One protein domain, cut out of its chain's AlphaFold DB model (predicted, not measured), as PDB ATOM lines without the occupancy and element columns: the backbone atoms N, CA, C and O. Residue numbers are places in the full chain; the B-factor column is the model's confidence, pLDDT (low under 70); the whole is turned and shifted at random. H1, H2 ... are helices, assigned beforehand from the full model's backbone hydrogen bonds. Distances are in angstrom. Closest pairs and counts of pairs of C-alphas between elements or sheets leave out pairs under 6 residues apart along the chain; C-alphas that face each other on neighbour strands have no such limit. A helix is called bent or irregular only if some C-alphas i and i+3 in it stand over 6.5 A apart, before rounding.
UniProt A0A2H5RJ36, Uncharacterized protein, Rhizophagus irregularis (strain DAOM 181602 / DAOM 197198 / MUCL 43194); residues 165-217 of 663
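Overview. This is residues 165 to 217 of the 663 residues of an uncharacterized protein of Rhizophagus irregularis (strain DAOM 181602 / DAOM 197198 / MUCL 43194) (UniProt A0A2H5RJ36). What shape does the printed part make? An unnamed stretch, residues 165 to 179, leads into two short helices, H1 and then H2, set as a loose V closed by the tight link between them, and residues 200 to 217, of which 200 to 207 belong to H2, stick out free. What is it made of? The printed part has 53 residues with two named helices and no named strand, and its class is all helix, though the helices hold 24 residues, under half. How is it spread? It is loose and elongated, with a radius of gyration of the C-alphas of 13.6 A and spans of 36 by 23 by 17 A.

Along the chain. Where is H1? It takes residues 180 to 191, from C-alpha 180 at (36.800, 1.712, -46.982), and is 16.3 A long from first to last C-alpha. Where is H2? It takes residues 196 to 207, is 16.2 A long from first to last C-alpha, and ends with C-alpha 207 at (29.998, 8.411, -31.599).

Arrangement. How near are H1 and H2? They are close but not clearly touching; their closest C-alphas, those of Ile 189 and Tyr 199, are 8.0 A apart. How do they run? They run opposite ways at a shallow tilt of 33 degrees, only just short of steep. What do their backbones show? In H1 and H2 every O i to N i+4 pair is within hydrogen-bond range.

Size, cuts and confidence. How large is it? The two C-alphas farthest apart, those of Gln 165 and Asp 215, are 40.1 A apart. Is anything missing or uncertain? The printed part has no cut, its mean pLDDT is 85.2, and no printed residue is under 70.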
ATOM      1  N   GLN A 165      57.674   7.505 -47.087       73.06
ATOM      2  CA  GLN A 165      56.936   8.125 -45.979       73.06
ATOM      3  C   GLN A 165      55.481   7.636 -45.883       73.06
ATOM      4  O   GLN A 165      54.813   7.905 -44.885       73.06
ATOM      5  N   VAL A 166      54.974   6.938 -46.905       74.50
ATOM      6  CA  VAL A 166      53.620   6.366 -46.892       74.50
ATOM      7  C   VAL A 166      53.604   5.133 -45.971       74.50
ATOM      8  O   VAL A 166      54.431   4.238 -46.157       74.50
ATOM      9  N   PRO A 167      52.691   5.038 -44.982       72.69
ATOM     10  CA  PRO A 167      52.642   3.897 -44.071       72.69
ATOM     11  C   PRO A 167      52.449   2.559 -44.795       72.69
ATOM     12  O   PRO A 167      51.535   2.395 -45.604       72.69
ATOM     13  N   SER A 168      53.271   1.562 -44.456       71.06
ATOM     14  CA  SER A 168      53.087   0.197 -44.955       71.06
ATOM     15  C   SER A 168      51.839  -0.426 -44.320       71.06
ATOM     16  O   SER A 168      51.833  -0.774 -43.139       71.06
ATOM     17  N   MET A 169      50.769  -0.541 -45.107       74.25
ATOM     18  CA  MET A 169      49.491  -1.139 -44.714       74.25
ATOM     19  C   MET A 169      49.142  -2.324 -45.615       74.25
ATOM     20  O   MET A 169      49.513  -2.359 -46.786       74.25
ATOM     21  N   SER A 170      48.386  -3.286 -45.083       71.94
ATOM     22  CA  SER A 170      47.883  -4.445 -45.824       71.94
ATOM     23  C   SER A 170      46.357  -4.396 -45.948       71.94
ATOM     24  O   SER A 170      45.629  -4.432 -44.960       71.94
ATOM     25  N   GLY A 171      45.849  -4.317 -47.179       74.06
ATOM     26  CA  GLY A 171      44.410  -4.277 -47.441       74.06
ATOM     27  C   GLY A 171      44.072  -3.800 -48.852       74.06
ATOM     28  O   GLY A 171      44.943  -3.370 -49.599       74.06
ATOM     29  N   VAL A 172      42.784  -3.845 -49.204       80.19
ATOM     30  CA  VAL A 172      42.272  -3.465 -50.540       80.19
ATOM     31  C   VAL A 172      42.471  -1.971 -50.858       80.19
ATOM     32  O   VAL A 172      42.474  -1.590 -52.022       80.19
ATOM     33  N   PHE A 173      42.672  -1.133 -49.834       78.62
ATOM     34  CA  PHE A 173      42.863   0.322 -49.952       78.62
ATOM     35  C   PHE A 173      44.288   0.780 -49.583       78.62
ATOM     36  O   PHE A 173      44.561   1.979 -49.477       78.62
ATOM     37  N   ALA A 174      45.211  -0.172 -49.411       77.19
ATOM     38  CA  ALA A 174      46.629   0.107 -49.229       77.19
ATOM     39  C   ALA A 174      47.260   0.677 -50.523       77.19
ATOM     40  O   ALA A 174      46.793   0.364 -51.619       77.19
ATOM     41  N   PRO A 175      48.329   1.489 -50.427       77.25
ATOM     42  CA  PRO A 175      49.004   1.929 -49.200       77.25
ATOM     43  C   PRO A 175      48.357   3.159 -48.532       77.25
ATOM     44  O   PRO A 175      48.858   3.624 -47.517       77.25
ATOM     45  N   TYR A 176      47.268   3.707 -49.082       81.75
ATOM     46  CA  TYR A 176      46.783   5.045 -48.715       81.75
ATOM     47  C   TYR A 176      45.784   5.076 -47.550       81.75
ATOM     48  O   TYR A 176      45.817   6.011 -46.754       81.75
ATOM     49  N   PHE A 177      44.909   4.072 -47.417       83.44
ATOM     50  CA  PHE A 177      43.867   4.051 -46.383       83.44
ATOM     51  C   PHE A 177      43.755   2.687 -45.698       83.44
ATOM     52  O   PHE A 177      43.763   1.645 -46.350       83.44
ATOM     53  N   GLU A 178      43.556   2.701 -44.377       82.31
ATOM     54  CA  GLU A 178      43.337   1.492 -43.567       82.31
ATOM     55  C   GLU A 178      42.109   0.682 -44.019       82.31
ATOM     56  O   GLU A 178      42.092  -0.547 -43.943       82.31
ATOM     57  N   ASN A 179      41.035   1.371 -44.416       84.50
ATOM     58  CA  ASN A 179      39.728   0.771 -44.661       84.50
ATOM     59  C   ASN A 179      38.826   1.670 -45.532       84.50
ATOM     60  O   ASN A 179      39.031   2.880 -45.632       84.50
ATOM     61  N   PHE A 180      37.775   1.066 -46.095       86.56
ATOM     62  CA  PHE A 180      36.800   1.712 -46.982       86.56
ATOM     63  C   PHE A 180      36.100   2.941 -46.375       86.56
ATOM     64  O   PHE A 180      35.801   3.893 -47.091       86.56
ATOM     65  N   THR A 181      35.837   2.948 -45.063       88.12
ATOM     66  CA  THR A 181      35.196   4.089 -44.391       88.12
ATOM     67  C   THR A 181      36.138   5.288 -44.335       88.12
ATOM     68  O   THR A 181      35.700   6.396 -44.634       88.12
ATOM     69  N   SER A 182      37.426   5.076 -44.047       85.56
ATOM     70  CA  SER A 182      38.444   6.131 -44.125       85.56
ATOM     71  C   SER A 182      38.569   6.689 -45.547       85.56
ATOM     72  O   SER A 182      38.607   7.904 -45.715       85.56
ATOM     73  N   THR A 183      38.549   5.828 -46.575       88.12
ATOM     74  CA  THR A 183      38.567   6.253 -47.988       88.12
ATOM     75  C   THR A 183      37.352   7.112 -48.348       88.12
ATOM     76  O   THR A 183      37.513   8.195 -48.905       88.12
ATOM     77  N   LEU A 184      36.132   6.673 -48.006       88.56
ATOM     78  CA  LEU A 184      34.914   7.438 -48.303       88.56
ATOM     79  C   LEU A 184      34.849   8.766 -47.545       88.56
ATOM     80  O   LEU A 184      34.419   9.761 -48.126       88.56
ATOM     81  N   LEU A 185      35.273   8.802 -46.277       90.06
ATOM     82  CA  LEU A 185      35.319  10.046 -45.506       90.06
ATOM     83  C   LEU A 185      36.346  11.019 -46.089       90.06
ATOM     84  O   LEU A 185      36.013  12.185 -46.250       90.06
ATOM     85  N   PHE A 186      37.534  10.551 -46.486       87.12
ATOM     86  CA  PHE A 186      38.524  11.384 -47.175       87.12
ATOM     87  C   PHE A 186      37.971  11.968 -48.484       87.12
ATOM     88  O   PHE A 186      38.014  13.181 -48.679       87.12
ATOM     89  N   CYS A 187      37.380  11.139 -49.352       83.75
ATOM     90  CA  CYS A 187      36.777  11.621 -50.595       83.75
ATOM     91  C   CYS A 187      35.615  12.597 -50.347       83.75
ATOM     92  O   CYS A 187      35.467  13.560 -51.090       83.75
ATOM     93  N   TRP A 188      34.799  12.384 -49.311       87.75
ATOM     94  CA  TRP A 188      33.716  13.306 -48.958       87.75
ATOM     95  C   TRP A 188      34.239  14.642 -48.412       87.75
ATOM     96  O   TRP A 188      33.754  15.689 -48.833       87.75
ATOM     97  N   ILE A 189      35.260  14.617 -47.547       82.88
ATOM     98  CA  ILE A 189      35.925  15.823 -47.036       82.88
ATOM     99  C   ILE A 189      36.496  16.648 -48.194       82.88
ATOM    100  O   ILE A 189      36.235  17.846 -48.265       82.88
ATOM    101  N   GLN A 190      37.206  16.003 -49.126       81.12
ATOM    102  CA  GLN A 190      37.844  16.675 -50.258       81.12
ATOM    103  C   GLN A 190      36.848  17.169 -51.323       81.12
ATOM    104  O   GLN A 190      37.094  18.191 -51.950       81.12
ATOM    105  N   ASN A 191      35.726  16.472 -51.535       78.75
ATOM    106  CA  ASN A 191      34.712  16.868 -52.524       78.75
ATOM    107  C   ASN A 191      33.811  18.031 -52.062       78.75
ATOM    108  O   ASN A 191      33.081  18.584 -52.881       78.75
ATOM    109  N   HIS A 192      33.811  18.354 -50.766       76.94
ATOM    110  CA  HIS A 192      32.930  19.358 -50.156       76.94
ATOM    111  C   HIS A 192      33.677  20.313 -49.202       76.94
ATOM    112  O   HIS A 192      33.050  20.922 -48.341       76.94
ATOM    113  N   ASN A 193      35.008  20.402 -49.318       78.50
ATOM    114  CA  ASN A 193      35.906  21.233 -48.498       78.50
ATOM    115  C   ASN A 193      35.583  21.209 -46.984       78.50
ATOM    116  O   ASN A 193      35.573  22.241 -46.314       78.50
ATOM    117  N   ILE A 194      35.277  20.029 -46.431       80.31
ATOM    118  CA  ILE A 194      34.684  19.915 -45.087       80.31
ATOM    119  C   ILE A 194      35.676  20.367 -44.012       80.31
ATOM    120  O   ILE A 194      36.665  19.691 -43.727       80.31
ATOM    121  N   SER A 195      35.366  21.497 -43.373       82.50
ATOM    122  CA  SER A 195      36.184  22.069 -42.303       82.50
ATOM    123  C   SER A 195      36.331  21.128 -41.101       82.50
ATOM    124  O   SER A 195      35.435  20.341 -40.777       82.50
ATOM    125  N   THR A 196      37.442  21.265 -40.370       80.44
ATOM    126  CA  THR A 196      37.744  20.448 -39.182       80.44
ATOM    127  C   THR A 196      36.603  20.455 -38.163       80.44
ATOM    128  O   THR A 196      36.243  19.400 -37.653       80.44
ATOM    129  N   GLN A 197      35.961  21.608 -37.917       81.38
ATOM    130  CA  GLN A 197      34.825  21.678 -36.987       81.38
ATOM    131  C   GLN A 197      33.600  20.906 -37.510       81.38
ATOM    132  O   GLN A 197      32.931  20.234 -36.728       81.38
ATOM    133  N   ALA A 198      33.292  20.982 -38.809       82.81
ATOM    134  CA  ALA A 198      32.171  20.244 -39.390       82.81
ATOM    135  C   ALA A 198      32.404  18.722 -39.333       82.81
ATOM    136  O   ALA A 198      31.479  17.963 -39.034       82.81
ATOM    137  N   TYR A 199      33.649  18.278 -39.535       89.44
ATOM    138  CA  TYR A 199      34.036  16.881 -39.346       89.44
ATOM    139  C   TYR A 199      33.985  16.448 -37.870       89.44
ATOM    140  O   TYR A 199      33.412  15.401 -37.568       89.44
ATOM    141  N   ASP A 200      34.492  17.259 -36.936       90.25
ATOM    142  CA  ASP A 200      34.413  16.981 -35.495       90.25
ATOM    143  C   ASP A 200      32.955  16.868 -35.014       90.25
ATOM    144  O   ASP A 200      32.620  15.953 -34.260       90.25
ATOM    145  N   GLU A 201      32.052  17.737 -35.488       92.62
ATOM    146  CA  GLU A 201      30.620  17.653 -35.168       92.62
ATOM    147  C   GLU A 201      29.953  16.399 -35.771       92.62
ATOM    148  O   GLU A 201      29.090  15.796 -35.124       92.62
ATOM    149  N   LEU A 202      30.386  15.930 -36.949       93.56
ATOM    150  CA  LEU A 202      29.957  14.639 -37.503       93.56
ATOM    151  C   LEU A 202      30.471  13.454 -36.664       93.56
ATOM    152  O   LEU A 202      29.726  12.502 -36.415       93.56
ATOM    153  N   VAL A 203      31.720  13.508 -36.195       92.94
ATOM    154  CA  VAL A 203      32.320  12.483 -35.328       92.94
ATOM    155  C   VAL A 203      31.618  12.427 -33.965       92.94
ATOM    156  O   VAL A 203      31.313  11.325 -33.498       92.94
ATOM    157  N   ASP A 204      31.288  13.576 -33.364       95.12
ATOM    158  CA  ASP A 204      30.444  13.692 -32.160       95.12
ATOM    159  C   ASP A 204      29.086  12.992 -32.366       95.12
ATOM    160  O   ASP A 204      28.645  12.212 -31.517       95.12
ATOM    161  N   ILE A 205      28.425  13.238 -33.508       94.88
ATOM    162  CA  ILE A 205      27.124  12.640 -33.846       94.88
ATOM    163  C   ILE A 205      27.231  11.117 -33.985       94.88
ATOM    164  O   ILE A 205      26.447  10.400 -33.364       94.88
ATOM    165  N   ILE A 206      28.196  10.611 -34.761       94.69
ATOM    166  CA  ILE A 206      28.353   9.169 -35.027       94.69
ATOM    167  C   ILE A 206      28.766   8.401 -33.759       94.69
ATOM    168  O   ILE A 206      28.354   7.256 -33.570       94.69
ATOM    169  N   ARG A 207      29.557   9.018 -32.871       94.00
ATOM    170  CA  ARG A 207      29.998   8.411 -31.599       94.00
ATOM    171  C   ARG A 207      28.976   8.537 -30.464       94.00
ATOM    172  O   ARG A 207      29.192   7.956 -29.398       94.00
ATOM    173  N   HIS A 208      27.879   9.270 -30.650       95.38
ATOM    174  CA  HIS A 208      26.880   9.462 -29.602       95.38
ATOM    175  C   HIS A 208      26.194   8.126 -29.223       95.38
ATOM    176  O   HIS A 208      25.702   7.438 -30.115       95.38
ATOM    177  N   PRO A 209      26.050   7.754 -27.931       96.00
ATOM    178  CA  PRO A 209      25.525   6.435 -27.532       96.00
ATOM    179  C   PRO A 209      24.082   6.104 -27.954       96.00
ATOM    180  O   PRO A 209      23.636   4.974 -27.768       96.00
ATOM    181  N   GLN A 210      23.331   7.081 -28.472       95.88
ATOM    182  CA  GLN A 210      21.984   6.889 -29.028       95.88
ATOM    183  C   GLN A 210      21.945   6.944 -30.565       95.88
ATOM    184  O   GLN A 210      20.864   6.845 -31.142       95.88
ATOM    185  N   PHE A 211      23.087   7.137 -31.233       95.50
ATOM    186  CA  PHE A 211      23.170   7.132 -32.690       95.50
ATOM    187  C   PHE A 211      22.904   5.729 -33.242       95.50
ATOM    188  O   PHE A 211      23.405   4.732 -32.722       95.50
ATOM    189  N   LYS A 212      22.130   5.663 -34.327       95.12
ATOM    190  CA  LYS A 212      21.868   4.442 -35.086       95.12
ATOM    191  C   LYS A 212      21.940   4.746 -36.571       95.12
ATOM    192  O   LYS A 212      21.310   5.694 -37.036       95.12
ATOM    193  N   ARG A 213      22.663   3.918 -37.326       92.44
ATOM    194  CA  ARG A 213      22.801   4.077 -38.784       92.44
ATOM    195  C   ARG A 213      21.468   3.895 -39.518       92.44
ATOM    196  O   ARG A 213      21.248   4.513 -40.548       92.44
ATOM    197  N   GLU A 214      20.578   3.073 -38.971       93.69
ATOM    198  CA  GLU A 214      19.237   2.802 -39.492       93.69
ATOM    199  C   GLU A 214      18.235   3.951 -39.276       93.69
ATOM    200  O   GLU A 214      17.244   4.025 -39.999       93.69
ATOM    201  N   ASP A 215      18.509   4.876 -38.347       91.31
ATOM    202  CA  ASP A 215      17.685   6.073 -38.113       91.31
ATOM    203  C   ASP A 215      18.103   7.254 -39.034       91.31
ATOM    204  O   ASP A 215      17.466   8.312 -39.026       91.31
ATOM    205  N   VAL A 216      19.167   7.101 -39.841       88.88
ATOM    206  CA  VAL A 216      19.675   8.141 -40.756       88.88
ATOM    207  C   VAL A 216      18.756   8.273 -41.973       88.88
ATOM    208  O   VAL A 216      18.647   7.374 -42.806       88.88
ATOM    209  N   VAL A 217      18.100   9.430 -42.102       86.50
ATOM    210  CA  VAL A 217      17.149   9.702 -43.188       86.50
ATOM    211  C   VAL A 217      17.896   9.911 -44.508       86.50
ATOM    212  O   VAL A 217      18.446  10.979 -44.764       86.50
TER     213      VAL A 217